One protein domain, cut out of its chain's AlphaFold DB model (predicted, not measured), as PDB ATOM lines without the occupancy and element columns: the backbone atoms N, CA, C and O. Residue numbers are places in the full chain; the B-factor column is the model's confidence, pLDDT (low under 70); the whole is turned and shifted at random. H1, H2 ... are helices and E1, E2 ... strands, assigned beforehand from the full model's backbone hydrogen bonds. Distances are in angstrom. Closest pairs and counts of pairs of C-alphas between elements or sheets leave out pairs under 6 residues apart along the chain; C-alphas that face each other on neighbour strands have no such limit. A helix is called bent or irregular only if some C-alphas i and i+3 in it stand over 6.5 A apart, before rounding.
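Overview. This is residues 8 to 120 of the 121 residues of an uncharacterized protein of Echinostoma caproni (UniProt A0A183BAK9). What shape do these atoms make? A strongly twisted four-stranded sheet, E3 to E6, is covered on one face by H1 and H2, while H1 runs on past the sheet toward a small hairpin, E1 and E2, at the far end, where residues 10 to 15 stick out. At the opposite end residues 86 to 110 form a long stretch with no named element. What are the counts and size? The 113 printed residues, of the mixed class, hold two named helices and six named strands in the order E1 E2 H1 E3 E4 H2 E5 E6, with the larger sheet ordered E3 - E4 - E6 - E5, all antiparallel. The whole is loose, with a radius of gyration of the C-alphas of 17.6 A and spans of 64 by 30 by 21 A.

Along the chain. Where does the printed part begin? E1, residues 8 to 11, begins with C-alpha 8 at (41.425, 51.842, -5.336), and E2 is residues 14 to 18. Which elements follow? H1, residues 23 to 44, is 30.7 A long, with a kink of 31 degrees near residue 38; E3 is residues 48 to 52 and E4 residues 55 to 60. H2, residues 62 to 72, is 15.7 A long, and E5, residues 79 to 85, is 20.4 A long. Where is the last element? E6, residues 111 to 119, is 26.1 A long and ends with C-alpha 119 at (44.481, 30.117, -12.256).

Arrangement. How do the strands pair? E1 and E2 form a hairpin, with N 9 and O 16 2.9 A apart, and so do E3 and E4, with N 50 and O 57 at 2.9 A. E4 and E6 are antiparallel, with N 58 and O 113 at 2.9 A, and the hairpin E5 and E6 has N 118 and O 80 at 2.8 A. Where are the helices? With H1 and H2 on one face, the sheet makes two layers, helices over strands; H1 lies over E4 at a height over the sheet of 9.2 A, along the strands at 8 degrees on the local plane. H1, with residues 36 to 44 alone, touches H2 at a steep tilt of 49 degrees, opposite ways, and the closest C-alphas are those of Ile 44 and Thr 68, 6.2 A apart. E4, H2 and E5 make a split strand-helix-strand unit, two strands running the same way with E6 between them, and its crossover is right-handed. Are the helix backbones even? O i to N i+4 pairs are within hydrogen-bond range in 15 of 18 for H1 and 5 of 7 for H2. H1 is irregular, but only just, with C-alphas 39 and 42 6.7 A apart; H2 is irregular, with C-alphas 63 and 66 7.6 A apart.

Size, cuts and confidence. How far does it reach? The two C-alphas farthest apart, those of Gly 13 and Ser 99, are 64.7 A apart. Is it continuous? The printed part has no cut, and the link from E5 to E6, 25 residues, is long. Where is confidence low? The mean pLDDT of the printed part is 75.5, and residues 8 to 11, 16, 18 to 24 and 95 to 120 are under 70.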
ATOM      1  N   TYR A   8      40.254  51.491  -6.153       65.88
ATOM      2  CA  TYR A   8      41.425  51.842  -5.336       65.88
ATOM      3  C   TYR A   8      42.145  50.576  -4.829       65.88
ATOM      4  O   TYR A   8      41.512  49.530  -4.677       65.88
ATOM      5  N   PHE A   9      43.447  50.654  -4.522       62.47
ATOM      6  CA  PHE A   9      44.202  49.591  -3.832       62.47
ATOM      7  C   PHE A   9      45.206  50.149  -2.808       62.47
ATOM      8  O   PHE A   9      45.511  51.341  -2.815       62.47
ATOM      9  N   LYS A  10      45.709  49.302  -1.896       64.56
ATOM     10  CA  LYS A  10      46.633  49.694  -0.814       64.56
ATOM     11  C   LYS A  10      47.925  48.874  -0.865       64.56
ATOM     12  O   LYS A  10      47.862  47.649  -0.902       64.56
ATOM     13  N   PHE A  11      49.078  49.539  -0.829       57.19
ATOM     14  CA  PHE A  11      50.412  48.923  -0.820       57.19
ATOM     15  C   PHE A  11      51.355  49.755   0.063       57.19
ATOM     16  O   PHE A  11      51.244  50.979   0.079       57.19
ATOM     17  N   GLU A  12      52.221  49.110   0.857       71.19
ATOM     18  CA  GLU A  12      53.139  49.779   1.811       71.19
ATOM     19  C   GLU A  12      52.466  50.871   2.675       71.19
ATOM     20  O   GLU A  12      52.984  51.966   2.888       71.19
ATOM     21  N   GLY A  13      51.241  50.600   3.139       80.12
ATOM     22  CA  GLY A  13      50.443  51.538   3.936       80.12
ATOM     23  C   GLY A  13      49.757  52.664   3.144       80.12
ATOM     24  O   GLY A  13      48.756  53.196   3.628       80.12
ATOM     25  N   LYS A  14      50.216  52.980   1.927       71.25
ATOM     26  CA  LYS A  14      49.675  54.026   1.041       71.25
ATOM     27  C   LYS A  14      48.499  53.512   0.208       71.25
ATOM     28  O   LYS A  14      48.432  52.329  -0.116       71.25
ATOM     29  N   ILE A  15      47.573  54.408  -0.128       75.69
ATOM     30  CA  ILE A  15      46.355  54.121  -0.902       75.69
ATOM     31  C   ILE A  15      46.473  54.784  -2.285       75.69
ATOM     32  O   ILE A  15      46.932  55.918  -2.388       75.69
ATOM     33  N   TYR A  16      46.062  54.065  -3.330       60.09
ATOM     34  CA  TYR A  16      46.215  54.406  -4.747       60.09
ATOM     35  C   TYR A  16      44.864  54.310  -5.468       60.09
ATOM     36  O   TYR A  16      44.114  53.373  -5.201       60.09
ATOM     37  N   GLU A  17      44.572  55.225  -6.397       70.12
ATOM     38  CA  GLU A  17      43.359  55.217  -7.239       70.12
ATOM     39  C   GLU A  17      43.592  54.506  -8.594       70.12
ATOM     40  O   GLU A  17      44.728  54.354  -9.048       70.12
ATOM     41  N   HIS A  18      42.523  54.027  -9.239       62.31
ATOM     42  CA  HIS A  18      42.566  53.087 -10.361       62.31
ATOM     43  C   HIS A  18      41.366  53.289 -11.323       62.31
ATOM     44  O   HIS A  18      40.253  52.879 -11.035       62.31
ATOM     45  N   LEU A  19      41.542  53.917 -12.494       54.44
ATOM     46  CA  LEU A  19      40.433  54.646 -13.154       54.44
ATOM     47  C   LEU A  19      39.450  53.892 -14.107       54.44
ATOM     48  O   LEU A  19      38.595  54.558 -14.690       54.44
ATOM     49  N   LYS A  20      39.460  52.551 -14.261       49.38
ATOM     50  CA  LYS A  20      38.246  51.775 -14.682       49.38
ATOM     51  C   LYS A  20      38.334  50.278 -14.369       49.38
ATOM     52  O   LYS A  20      38.975  49.542 -15.109       49.38
ATOM     53  N   GLY A  21      37.571  49.790 -13.386       50.62
ATOM     54  CA  GLY A  21      37.474  48.348 -13.101       50.62
ATOM     55  C   GLY A  21      38.843  47.819 -12.678       50.62
ATOM     56  O   GLY A  21      39.375  48.287 -11.678       50.62
ATOM     57  N   THR A  22      39.469  46.970 -13.500       48.84
ATOM     58  CA  THR A  22      40.876  47.248 -13.828       48.84
ATOM     59  C   THR A  22      41.049  47.215 -15.351       48.84
ATOM     60  O   THR A  22      40.675  46.206 -15.954       48.84
ATOM     61  N   PRO A  23      41.630  48.240 -16.010       52.66
ATOM     62  CA  PRO A  23      42.001  48.120 -17.425       52.66
ATOM     63  C   PRO A  23      43.114  47.073 -17.582       52.66
ATOM     64  O   PRO A  23      43.238  46.408 -18.607       52.66
ATOM     65  N   ILE A  24      43.893  46.917 -16.507       57.53
ATOM     66  CA  ILE A  24      45.034  46.028 -16.366       57.53
ATOM     67  C   ILE A  24      44.630  44.555 -16.508       57.53
ATOM     68  O   ILE A  24      45.337  43.836 -17.197       57.53
ATOM     69  N   SER A  25      43.517  44.077 -15.936       71.75
ATOM     70  CA  SER A  25      43.133  42.657 -16.050       71.75
ATOM     71  C   SER A  25      42.770  42.267 -17.483       71.75
ATOM     72  O   SER A  25      43.282  41.268 -17.983       71.75
ATOM     73  N   GLY A  26      41.977  43.090 -18.176       74.44
ATOM     74  CA  GLY A  26      41.680  42.897 -19.598       74.44
ATOM     75  C   GLY A  26      42.938  42.984 -20.470       74.44
ATOM     76  O   GLY A  26      43.134  42.158 -21.356       74.44
ATOM     77  N   PHE A  27      43.837  43.928 -20.175       78.69
ATOM     78  CA  PHE A  27      45.114  44.079 -20.880       78.69
ATOM     79  C   PHE A  27      46.101  42.928 -20.608       78.69
ATOM     80  O   PHE A  27      46.808  42.498 -21.517       78.69
ATOM     81  N   ILE A  28      46.133  42.383 -19.387       82.56
ATOM     82  CA  ILE A  28      46.920  41.195 -19.027       82.56
ATOM     83  C   ILE A  28      46.361  39.962 -19.732       82.56
ATOM     84  O   ILE A  28      47.147  39.210 -20.302       82.56
ATOM     85  N   ALA A  29      45.039  39.764 -19.741       84.38
ATOM     86  CA  ALA A  29      44.402  38.674 -20.479       84.38
ATOM     87  C   ALA A  29      44.715  38.769 -21.982       84.38
ATOM     88  O   ALA A  29      45.182  37.800 -22.576       84.38
ATOM     89  N   GLU A  30      44.579  39.955 -22.579       87.31
ATOM     90  CA  GLU A  30      44.936  40.211 -23.978       87.31
ATOM     91  C   GLU A  30      46.418  39.898 -24.261       87.31
ATOM     92  O   GLU A  30      46.726  39.115 -25.159       87.31
ATOM     93  N   ALA A  31      47.352  40.425 -23.463       89.31
ATOM     94  CA  ALA A  31      48.788  40.190 -23.637       89.31
ATOM     95  C   ALA A  31      49.196  38.719 -23.407       89.31
ATOM     96  O   ALA A  31      50.079  38.195 -24.095       89.31
ATOM     97  N   LEU A  32      48.548  38.032 -22.461       90.81
ATOM     98  CA  LEU A  32      48.700  36.598 -22.206       90.81
ATOM     99  C   LEU A  32      48.242  35.795 -23.425       90.81
ATOM    100  O   LEU A  32      48.987  34.933 -23.897       90.81
ATOM    101  N   MET A  33      47.067  36.105 -23.973       92.81
ATOM    102  CA  MET A  33      46.504  35.383 -25.112       92.81
ATOM    103  C   MET A  33      47.245  35.667 -26.419       92.81
ATOM    104  O   MET A  33      47.531  34.722 -27.148       92.81
ATOM    105  N   GLN A  34      47.704  36.894 -26.676       93.00
ATOM    106  CA  GLN A  34      48.615  37.179 -27.798       93.00
ATOM    107  C   GLN A  34      49.932  36.386 -27.682       93.00
ATOM    108  O   GLN A  34      50.453  35.847 -28.665       93.00
ATOM    109  N   LYS A  35      50.481  36.264 -26.464       93.75
ATOM    110  CA  LYS A  35      51.689  35.471 -26.169       93.75
ATOM    111  C   LYS A  35      51.443  33.961 -26.283       93.75
ATOM    112  O   LYS A  35      52.375  33.231 -26.637       93.75
ATOM    113  N   LEU A  36      50.217  33.497 -26.033       94.06
ATOM    114  CA  LEU A  36      49.760  32.133 -26.309       94.06
ATOM    115  C   LEU A  36      49.678  31.897 -27.824       94.06
ATOM    116  O   LEU A  36      50.383  31.033 -28.341       94.06
ATOM    117  N   GLU A  37      48.898  32.706 -28.544       94.62
ATOM    118  CA  GLU A  37      48.686  32.653 -29.997       94.62
ATOM    119  C   GLU A  37      50.014  32.596 -30.760       94.62
ATOM    120  O   GLU A  37      50.257  31.651 -31.516       94.62
ATOM    121  N   LYS A  38      50.931  33.533 -30.480       95.38
ATOM    122  CA  LYS A  38      52.259  33.610 -31.112       95.38
ATOM    123  C   LYS A  38      53.111  32.349 -30.908       95.38
ATOM    124  O   LYS A  38      53.927  32.022 -31.768       95.38
ATOM    125  N   LYS A  39      52.940  31.630 -29.792       93.94
ATOM    126  CA  LYS A  39      53.645  30.366 -29.507       93.94
ATOM    127  C   LYS A  39      52.908  29.127 -30.029       93.94
ATOM    128  O   LYS A  39      53.563  28.131 -30.341       93.94
ATOM    129  N   VAL A  40      51.577  29.150 -30.085       93.50
ATOM    130  CA  VAL A  40      50.721  27.975 -30.329       93.50
ATOM    131  C   VAL A  40      50.340  27.834 -31.801       93.50
ATOM    132  O   VAL A  40      50.459  26.731 -32.343       93.50
ATOM    133  N   LEU A  41      49.942  28.919 -32.475       94.06
ATOM    134  CA  LEU A  41      49.455  28.880 -33.862       94.06
ATOM    135  C   LEU A  41      50.447  28.206 -34.836       94.06
ATOM    136  O   LEU A  41      50.008  27.302 -35.556       94.06
ATOM    137  N   PRO A  42      51.769  28.503 -34.815       95.06
ATOM    138  CA  PRO A  42      52.734  27.836 -35.696       95.06
ATOM    139  C   PRO A  42      52.914  26.340 -35.400       95.06
ATOM    140  O   PRO A  42      53.335  25.582 -36.269       95.06
ATOM    141  N   ARG A  43      52.611  25.894 -34.172       93.88
ATOM    142  CA  ARG A  43      52.808  24.504 -33.723       93.88
ATOM    143  C   ARG A  43      51.612  23.610 -34.024       93.88
ATOM    144  O   ARG A  43      51.793  22.427 -34.312       93.88
ATOM    145  N   ILE A  44      50.395  24.149 -33.914       92.56
ATOM    146  CA  ILE A  44      49.161  23.370 -34.089       92.56
ATOM    147  C   ILE A  44      48.588  23.501 -35.499       92.56
ATOM    148  O   ILE A  44      48.029  22.520 -35.992       92.56
ATOM    149  N   MET A  45      48.784  24.650 -36.166       93.06
ATOM    150  CA  MET A  45      48.242  24.993 -37.491       93.06
ATOM    151  C   MET A  45      46.738  24.661 -37.599       93.06
ATOM    152  O   MET A  45      46.374  23.625 -38.174       93.06
ATOM    153  N   PRO A  46      45.862  25.473 -36.975       92.50
ATOM    154  CA  PRO A  46      44.426  25.218 -36.943       92.50
ATOM    155  C   PRO A  46      43.770  25.572 -38.286       92.50
ATOM    156  O   PRO A  46      44.318  26.344 -39.069       92.50
ATOM    157  N   LYS A  47      42.577  25.024 -38.560       90.38
ATOM    158  CA  LYS A  47      41.787  25.397 -39.753       90.38
ATOM    159  C   LYS A  47      41.042  26.723 -39.552       90.38
ATOM    160  O   LYS A  47      40.790  27.439 -40.512       90.38
ATOM    161  N   LEU A  48      40.673  27.009 -38.307       88.81
ATOM    162  CA  LEU A  48      40.068  28.254 -37.848       88.81
ATOM    163  C   LEU A  48      40.505  28.476 -36.397       88.81
ATOM    164  O   LEU A  48      40.582  27.511 -35.633       88.81
ATOM    165  N   TRP A  49      40.760  29.731 -36.046       91.00
ATOM    166  CA  TRP A  49      40.999  30.201 -34.687       91.00
ATOM    167  C   TRP A  49      40.161  31.464 -34.487       91.00
ATOM    168  O   TRP A  49      40.271  32.397 -35.283       91.00
ATOM    169  N   LEU A  50      39.315  31.473 -33.462       90.69
ATOM    170  CA  LEU A  50      38.546  32.628 -33.006       90.69
ATOM    171  C   LEU A  50      38.886  32.871 -31.531       90.69
ATOM    172  O   LEU A  50      39.147  31.920 -30.794       90.69
ATOM    173  N   ARG A  51      38.869  34.132 -31.095       90.69
ATOM    174  CA  ARG A  51      39.115  34.517 -29.700       90.69
ATOM    175  C   ARG A  51      38.151  35.610 -29.261       90.69
ATOM    176  O   ARG A  51      37.829  36.498 -30.046       90.69
ATOM    177  N   TYR A  52      37.745  35.556 -28.001       87.31
ATOM    178  CA  TYR A  52      37.029  36.617 -27.307       87.31
ATOM    179  C   TYR A  52      37.650  36.811 -25.922       87.31
ATOM    180  O   TYR A  52      37.462  35.985 -25.034       87.31
ATOM    181  N   VAL A  53      38.419  37.892 -25.758       86.44
ATOM    182  CA  VAL A  53      39.230  38.174 -24.559       86.44
ATOM    183  C   VAL A  53      40.137  36.982 -24.210       86.44
ATOM    184  O   VAL A  53      41.180  36.817 -24.849       86.44
ATOM    185  N   GLU A  54      39.727  36.149 -23.249       85.38
ATOM    186  CA  GLU A  54      40.444  34.977 -22.735       85.38
ATOM    187  C   GLU A  54      39.930  33.631 -23.284       85.38
ATOM    188  O   GLU A  54      40.672  32.646 -23.294       85.38
ATOM    189  N   ASP A  55      38.706  33.593 -23.813       88.56
ATOM    190  CA  ASP A  55      38.094  32.401 -24.404       88.56
ATOM    191  C   ASP A  55      38.559  32.222 -25.854       88.56
ATOM    192  O   ASP A  55      38.561  33.162 -26.654       88.56
ATOM    193  N   THR A  56      38.918  30.996 -26.233       91.12
ATOM    194  CA  THR A  56      39.358  30.654 -27.598       91.12
ATOM    195  C   THR A  56      38.581  29.486 -28.173       91.12
ATOM    196  O   THR A  56      38.264  28.540 -27.458       91.12
ATOM    197  N   PHE A  57      38.318  29.532 -29.477       90.19
ATOM    198  CA  PHE A  57      37.633  28.486 -30.227       90.19
ATOM    199  C   PHE A  57      38.457  28.056 -31.435       90.19
ATOM    200  O   PHE A  57      38.901  28.886 -32.235       90.19
ATOM    201  N   VAL A  58      38.664  26.748 -31.582       91.00
ATOM    202  CA  VAL A  58      39.634  26.205 -32.537       91.00
ATOM    203  C   VAL A  58      39.079  25.005 -33.302       91.00
ATOM    204  O   VAL A  58      38.624  24.021 -32.712       91.00
ATOM    205  N   ILE A  59      39.182  25.046 -34.635       90.25
ATOM    206  CA  ILE A  59      38.854  23.908 -35.508       90.25
ATOM    207  C   ILE A  59      40.132  23.130 -35.832       90.25
ATOM    208  O   ILE A  59      41.031  23.626 -36.523       90.25
ATOM    209  N   LEU A  60      40.194  21.879 -35.369       90.31
ATOM    210  CA  LEU A  60      41.363  20.997 -35.468       90.31
ATOM    211  C   LEU A  60      40.990  19.602 -35.996       90.31
ATOM    212  O   LEU A  60      39.833  19.178 -35.987       90.31
ATOM    213  N   LYS A  61      42.001  18.846 -36.443       89.00
ATOM    214  CA  LYS A  61      41.857  17.394 -36.649       89.00
ATOM    215  C   LYS A  61      41.773  16.719 -35.276       89.00
ATOM    216  O   LYS A  61      42.642  16.973 -34.447       89.00
ATOM    217  N   LYS A  62      40.809  15.813 -35.056       88.38
ATOM    218  CA  LYS A  62      40.637  15.076 -33.781       88.38
ATOM    219  C   LYS A  62      41.939  14.413 -33.290       88.38
ATOM    220  O   LYS A  62      42.240  14.465 -32.107       88.38
ATOM    221  N   SER A  63      42.758  13.883 -34.201       90.62
ATOM    222  CA  SER A  63      44.067  13.276 -33.896       90.62
ATOM    223  C   SER A  63      45.170  14.255 -33.456       90.62
ATOM    224  O   SER A  63      46.216  13.818 -32.992       90.62
ATOM    225  N   LYS A  64      44.968  15.576 -33.573       91.12
ATOM    226  CA  LYS A  64      45.862  16.606 -33.009       91.12
ATOM    227  C   LYS A  64      45.449  17.059 -31.601       91.12
ATOM    228  O   LYS A  64      46.152  17.895 -31.034       91.12
ATOM    229  N   LEU A  65      44.326  16.573 -31.057       89.75
ATOM    230  CA  LEU A  65      43.686  17.153 -29.873       89.75
ATOM    231  C   LEU A  65      44.595  17.169 -28.640       89.75
ATOM    232  O   LEU A  65      44.957  18.232 -28.149       89.75
ATOM    233  N   GLU A  66      44.987  15.988 -28.174       92.81
ATOM    234  CA  GLU A  66      45.804  15.801 -26.974       92.81
ATOM    235  C   GLU A  66      47.153  16.524 -27.094       92.81
ATOM    236  O   GLU A  66      47.551  17.282 -26.214       92.81
ATOM    237  N   ARG A  67      47.806  16.408 -28.258       93.81
ATOM    238  CA  ARG A  67      49.026  17.163 -28.576       93.81
ATOM    239  C   ARG A  67      48.812  18.679 -28.490       93.81
ATOM    240  O   ARG A  67      49.712  19.382 -28.050       93.81
ATOM    241  N   THR A  68      47.655  19.194 -28.906       92.75
ATOM    242  CA  THR A  68      47.328  20.628 -28.810       92.75
ATOM    243  C   THR A  68      47.131  21.048 -27.357       92.75
ATOM    244  O   THR A  68      47.751  22.018 -26.928       92.75
ATOM    245  N   TYR A  69      46.360  20.281 -26.584       92.50
ATOM    246  CA  TYR A  69      46.153  20.500 -25.150       92.50
ATOM    247  C   TYR A  69      47.475  20.523 -24.373       92.50
ATOM    248  O   TYR A  69      47.737  21.460 -23.617       92.50
ATOM    249  N   ASN A  70      48.350  19.549 -24.636       94.31
ATOM    250  CA  ASN A  70      49.670  19.436 -24.017       94.31
ATOM    251  C   ASN A  70      50.632  20.541 -24.485       94.31
ATOM    252  O   ASN A  70      51.483  20.972 -23.715       94.31
ATOM    253  N   ILE A  71      50.513  21.047 -25.720       93.69
ATOM    254  CA  ILE A  71      51.281  22.222 -26.165       93.69
ATOM    255  C   ILE A  71      50.816  23.482 -25.427       93.69
ATOM    256  O   ILE A  71      51.666  24.238 -24.965       93.69
ATOM    257  N   ILE A  72      49.502  23.698 -25.305       93.12
ATOM    258  CA  ILE A  72      48.886  24.877 -24.670       93.12
ATOM    259  C   ILE A  72      49.195  24.925 -23.164       93.12
ATOM    260  O   ILE A  72      49.704  25.931 -22.670       93.12
ATOM    261  N   ASN A  73      48.982  23.822 -22.443       94.38
ATOM    262  CA  ASN A  73      49.198  23.737 -20.992       94.38
ATOM    263  C   ASN A  73      50.677  23.764 -20.551       94.38
ATOM    264  O   ASN A  73      50.953  23.849 -19.353       94.38
ATOM    265  N   ASN A  74      51.612  23.750 -21.509       93.81
ATOM    266  CA  ASN A  74      53.053  23.918 -21.299       93.81
ATOM    267  C   ASN A  74      53.589  25.269 -21.831       93.81
ATOM    268  O   ASN A  74      54.798  25.446 -21.980       93.81
ATOM    269  N   ILE A  75      52.720  26.241 -22.146       92.38
ATOM    270  CA  ILE A  75      53.148  27.603 -22.527       92.38
ATOM    271  C   ILE A  75      53.466  28.488 -21.310       92.38
ATOM    272  O   ILE A  75      54.330  29.372 -21.413       92.38
ATOM    273  N   PHE A  76      52.776  28.231 -20.196       89.69
ATOM    274  CA  PHE A  76      52.907  28.890 -18.898       89.69
ATOM    275  C   PHE A  76      52.887  27.818 -17.796       89.69
ATOM    276  O   PHE A  76      52.154  26.830 -17.900       89.69
ATOM    277  N   ASN A  77      53.678  28.002 -16.739       88.44
ATOM    278  CA  ASN A  77      53.764  27.025 -15.650       88.44
ATOM    279  C   ASN A  77      52.537  27.129 -14.733       88.44
ATOM    280  O   ASN A  77      51.904  26.124 -14.409       88.44
ATOM    281  N   ASP A  78      52.174  28.366 -14.410       88.69
ATOM    282  CA  ASP A  78      51.281  28.765 -13.317       88.69
ATOM    283  C   ASP A  78      49.800  28.790 -13.735       88.69
ATOM    284  O   ASP A  78      48.899  28.760 -12.897       88.69
ATOM    285  N   ILE A  79      49.546  28.792 -15.046       87.12
ATOM    286  CA  ILE A  79      48.218  28.912 -15.657       87.12
ATOM    287  C   ILE A  79      47.931  27.651 -16.469       87.12
ATOM    288  O   ILE A  79      48.788  27.190 -17.230       87.12
ATOM    289  N   LYS A  80      46.721  27.104 -16.320       89.12
ATOM    290  CA  LYS A  80      46.248  25.936 -17.075       89.12
ATOM    291  C   LYS A  80      44.977  26.274 -17.837       89.12
ATOM    292  O   LYS A  80      44.146  27.037 -17.362       89.12
ATOM    293  N   PHE A  81      44.838  25.717 -19.030       90.06
ATOM    294  CA  PHE A  81      43.685  25.914 -19.898       90.06
ATOM    295  C   PHE A  81      42.832  24.654 -19.871       90.06
ATOM    296  O   PHE A  81      43.336  23.569 -20.179       90.06
ATOM    297  N   THR A  82      41.546  24.792 -19.544       89.69
ATOM    298  CA  THR A  82      40.576  23.724 -19.816       89.69
ATOM    299  C   THR A  82      40.277  23.669 -21.306       89.69
ATOM    300  O   THR A  82      40.557  24.617 -22.040       89.69
ATOM    301  N   MET A  83      39.747  22.541 -21.774       88.31
ATOM    302  CA  MET A  83      39.425  22.345 -23.181       88.31
ATOM    303  C   MET A  83      38.214  21.426 -23.323       88.31
ATOM    304  O   MET A  83      38.216  20.303 -22.821       88.31
ATOM    305  N   GLU A  84      37.191  21.907 -24.018       85.81
ATOM    306  CA  GLU A  84      35.852  21.312 -24.076       85.81
ATOM    307  C   GLU A  84      35.428  21.124 -25.539       85.81
ATOM    308  O   GLU A  84      35.917  21.838 -26.413       85.81
ATOM    309  N   ILE A  85      34.567  20.139 -25.840       84.38
ATOM    310  CA  ILE A  85      34.147  19.834 -27.223       84.38
ATOM    311  C   ILE A  85      32.758  20.421 -27.483       84.38
ATOM    312  O   ILE A  85      31.767  19.926 -26.953       84.38
ATOM    313  N   GLU A  86      32.678  21.434 -28.341       78.94
ATOM    314  CA  GLU A  86      31.459  22.221 -28.569       78.94
ATOM    315  C   GLU A  86      31.008  22.228 -30.044       78.94
ATOM    316  O   GLU A  86      31.563  21.537 -30.902       78.94
ATOM    317  N   LYS A  87      29.958  23.005 -30.346       72.81
ATOM    318  CA  LYS A  87      29.468  23.306 -31.709       72.81
ATOM    319  C   LYS A  87      29.201  24.802 -31.948       72.81
ATOM    320  O   LYS A  87      28.860  25.183 -33.066       72.81
ATOM    321  N   ALA A  88      29.344  25.634 -30.921       77.50
ATOM    322  CA  ALA A  88      29.123  27.074 -30.967       77.50
ATOM    323  C   ALA A  88      30.248  27.800 -30.213       77.50
ATOM    324  O   ALA A  88      31.015  27.155 -29.500       77.50
ATOM    325  N   PHE A  89      30.349  29.114 -30.382       81.12
ATOM    326  CA  PHE A  89      31.247  29.989 -29.639       81.12
ATOM    327  C   PHE A  89      30.543  31.310 -29.367       81.12
ATOM    328  O   PHE A  89      30.230  32.032 -30.314       81.12
ATOM    329  N   LEU A  90      30.274  31.615 -28.093       83.94
ATOM    330  CA  LEU A  90      29.293  32.649 -27.743       83.94
ATOM    331  C   LEU A  90      27.987  32.368 -28.527       83.94
ATOM    332  O   LEU A  90      27.561  31.214 -28.603       83.94
ATOM    333  N   ASP A  91      27.413  33.374 -29.181       81.69
ATOM    334  CA  ASP A  91      26.214  33.253 -30.019       81.69
ATOM    335  C   ASP A  91      26.484  32.725 -31.453       81.69
ATOM    336  O   ASP A  91      25.572  32.645 -32.278       81.69
ATOM    337  N   ILE A  92      27.729  32.354 -31.792       76.31
ATOM    338  CA  ILE A  92      28.134  31.919 -33.143       76.31
ATOM    339  C   ILE A  92      28.029  30.391 -33.281       76.31
ATOM    340  O   ILE A  92      28.831  29.653 -32.711       76.31
ATOM    341  N   LEU A  93      27.090  29.893 -34.094       78.12
ATOM    342  CA  LEU A  93      26.889  28.456 -34.357       78.12
ATOM    343  C   LEU A  93      27.659  27.953 -35.598       78.12
ATOM    344  O   LEU A  93      27.562  28.538 -36.676       78.12
ATOM    345  N   ILE A  94      28.357  26.812 -35.488       70.94
ATOM    346  CA  ILE A  94      29.186  26.231 -36.565       70.94
ATOM    347  C   ILE A  94      28.786  24.753 -36.825       70.94
ATOM    348  O   ILE A  94      29.112  23.846 -36.059       70.94
ATOM    349  N   ILE A  95      28.047  24.511 -37.923       69.00
ATOM    350  CA  ILE A  95      27.390  23.226 -38.311       69.00
ATOM    351  C   ILE A  95      28.279  22.435 -39.316       69.00
ATOM    352  O   ILE A  95      29.449  22.760 -39.373       69.00
ATOM    353  N   ARG A  96      27.859  21.414 -40.115       62.62
ATOM    354  CA  ARG A  96      28.728  20.757 -41.159       62.62
ATOM    355  C   ARG A  96      28.224  20.828 -42.611       62.62
ATOM    356  O   ARG A  96      27.199  20.243 -42.931       62.62
ATOM    357  N   THR A  97      29.043  21.382 -43.520       61.00
ATOM    358  CA  THR A  97      28.943  21.155 -44.981       61.00
ATOM    359  C   THR A  97      29.209  19.681 -45.306       61.00
ATOM    360  O   THR A  97      30.287  19.180 -44.965       61.00
ATOM    361  N   PRO A  98      28.370  19.012 -46.114       56.03
ATOM    362  CA  PRO A  98      28.746  17.741 -46.737       56.03
ATOM    363  C   PRO A  98      30.080  17.828 -47.512       56.03
ATOM    364  O   PRO A  98      30.883  16.903 -47.474       56.03
ATOM    365  N   SER A  99      30.377  18.985 -48.117       65.06
ATOM    366  CA  SER A  99      31.624  19.279 -48.847       65.06
ATOM    367  C   SER A  99      32.834  19.696 -47.984       65.06
ATOM    368  O   SER A  99      33.904  19.978 -48.522       65.06
ATOM    369  N   GLY A 100      32.702  19.798 -46.656       54.84
ATOM    370  CA  GLY A 100      33.800  20.135 -45.734       54.84
ATOM    371  C   GLY A 100      34.348  21.577 -45.777       54.84
ATOM    372  O   GLY A 100      35.296  21.886 -45.042       54.84
ATOM    373  N   LYS A 101      33.785  22.476 -46.597       56.69
ATOM    374  CA  LYS A 101      34.142  23.911 -46.660       56.69
ATOM    375  C   LYS A 101      33.514  24.724 -45.514       56.69
ATOM    376  O   LYS A 101      32.414  24.405 -45.072       56.69
ATOM    377  N   ILE A 102      34.208  25.760 -45.034       56.00
ATOM    378  CA  ILE A 102      33.629  26.725 -44.079       56.00
ATOM    379  C   ILE A 102      32.637  27.616 -44.839       56.00
ATOM    380  O   ILE A 102      32.931  28.008 -45.968       56.00
ATOM    381  N   GLY A 103      31.466  27.876 -44.260       50.78
ATOM    382  CA  GLY A 103      30.396  28.664 -44.868       50.78
ATOM    383  C   GLY A 103      29.655  29.484 -43.817       50.78
ATOM    384  O   GLY A 103      29.319  28.966 -42.756       50.78
ATOM    385  N   ASP A 104      29.406  30.754 -44.133       51.16
ATOM    386  CA  ASP A 104      28.908  31.783 -43.203       51.16
ATOM    387  C   ASP A 104      27.373  31.788 -43.020       51.16
ATOM    388  O   ASP A 104      26.782  32.639 -42.365       51.16
ATOM    389  N   LYS A 105      26.697  30.775 -43.569       44.44
ATOM    390  CA  LYS A 105      25.431  30.279 -43.020       44.44
ATOM    391  C   LYS A 105      25.708  28.829 -42.629       44.44
ATOM    392  O   LYS A 105      26.067  28.024 -43.484       44.44
ATOM    393  N   GLY A 106      25.734  28.598 -41.313       48.03
ATOM    394  CA  GLY A 106      26.946  28.118 -40.623       48.03
ATOM    395  C   GLY A 106      27.422  26.693 -40.918       48.03
ATOM    396  O   GLY A 106      26.658  25.750 -40.764       48.03
ATOM    397  N   LEU A 107      28.703  26.526 -41.286       42.44
ATOM    398  CA  LEU A 107      29.412  25.266 -41.623       42.44
ATOM    399  C   LEU A 107      30.948  25.486 -41.377       42.44
ATOM    400  O   LEU A 107      31.364  26.612 -41.656       42.44
ATOM    401  N   PRO A 108      31.849  24.546 -40.942       42.94
ATOM    402  CA  PRO A 108      31.774  23.079 -40.901       42.94
ATOM    403  C   PRO A 108      32.204  22.375 -39.560       42.94
ATOM    404  O   PRO A 108      33.104  22.839 -38.863       42.94
ATOM    405  N   GLN A 109      31.743  21.136 -39.285       42.53
ATOM    406  CA  GLN A 109      32.424  20.226 -38.338       42.53
ATOM    407  C   GLN A 109      33.891  20.030 -38.773       42.53
ATOM    408  O   GLN A 109      34.183  19.342 -39.760       42.53
ATOM    409  N   GLY A 110      34.823  20.531 -37.967       39.62
ATOM    410  CA  GLY A 110      35.877  19.648 -37.469       39.62
ATOM    411  C   GLY A 110      35.361  18.869 -36.257       39.62
ATOM    412  O   GLY A 110      34.158  18.838 -35.995       39.62
ATOM    413  N   ASN A 111      36.275  18.325 -35.457       43.97
ATOM    414  CA  ASN A 111      36.011  18.428 -34.029       43.97
ATOM    415  C   ASN A 111      36.356  19.867 -33.625       43.97
ATOM    416  O   ASN A 111      37.323  20.451 -34.125       43.97
ATOM    417  N   THR A 112      35.520  20.414 -32.759       43.66
ATOM    418  CA  THR A 112      35.436  21.834 -32.443       43.66
ATOM    419  C   THR A 112      35.660  21.991 -30.951       43.66
ATOM    420  O   THR A 112      35.068  21.237 -30.178       43.66
ATOM    421  N   TYR A 113      36.523  22.926 -30.556       44.34
ATOM    422  CA  TYR A 113      36.988  23.008 -29.175       44.34
ATOM    423  C   TYR A 113      36.992  24.435 -28.648       44.34
ATOM    424  O   TYR A 113      37.532  25.314 -29.322       44.34
ATOM    425  N   ARG A 114      36.454  24.631 -27.441       44.03
ATOM    426  CA  ARG A 114      36.661  25.841 -26.634       44.03
ATOM    427  C   ARG A 114      37.802  25.605 -25.648       44.03
ATOM    428  O   ARG A 114      37.926  24.493 -25.135       44.03
ATOM    429  N   SER A 115      38.604  26.625 -25.362       46.38
ATOM    430  CA  SER A 115      39.544  26.623 -24.239       46.38
ATOM    431  C   SER A 115      39.577  27.950 -23.482       46.38
ATOM    432  O   SER A 115      39.688  29.014 -24.097       46.38
ATOM    433  N   ASN A 116      39.546  27.849 -22.148       48.12
ATOM    434  CA  ASN A 116      39.478  28.962 -21.196       48.12
ATOM    435  C   ASN A 116      40.629  28.816 -20.180       48.12
ATOM    436  O   ASN A 116      40.855  27.700 -19.689       48.12
ATOM    437  N   PRO A 117      41.367  29.887 -19.834       43.56
ATOM    438  CA  PRO A 117      42.385  29.834 -18.791       43.56
ATOM    439  C   PRO A 117      41.760  29.719 -17.396       43.56
ATOM    440  O   PRO A 117      40.690  30.254 -17.117       43.56
ATOM    441  N   LYS A 118      42.464  29.041 -16.491       56.38
ATOM    442  CA  LYS A 118      42.170  28.983 -15.058       56.38
ATOM    443  C   LYS A 118      43.472  29.152 -14.277       56.38
ATOM    444  O   LYS A 118      44.498  28.545 -14.598       56.38
ATOM    445  N   LEU A 119      43.420  29.998 -13.252       39.88
ATOM    446  CA  LEU A 119      44.481  30.117 -12.256       39.88
ATOM    447  C   LEU A 119      44.498  28.853 -11.389       39.88
ATOM    448  O   LEU A 119      43.441  28.368 -10.979       39.88
ATOM    449  N   GLN A 120      45.691  28.334 -11.105       40.00
ATOM    450  CA  GLN A 120      45.868  27.332 -10.054       40.00
ATOM    451  C   GLN A 120      45.746  28.026  -8.682       40.00
ATOM    452  O   GLN A 120      46.094  29.201  -8.554       40.00
TER     453      GLN A 120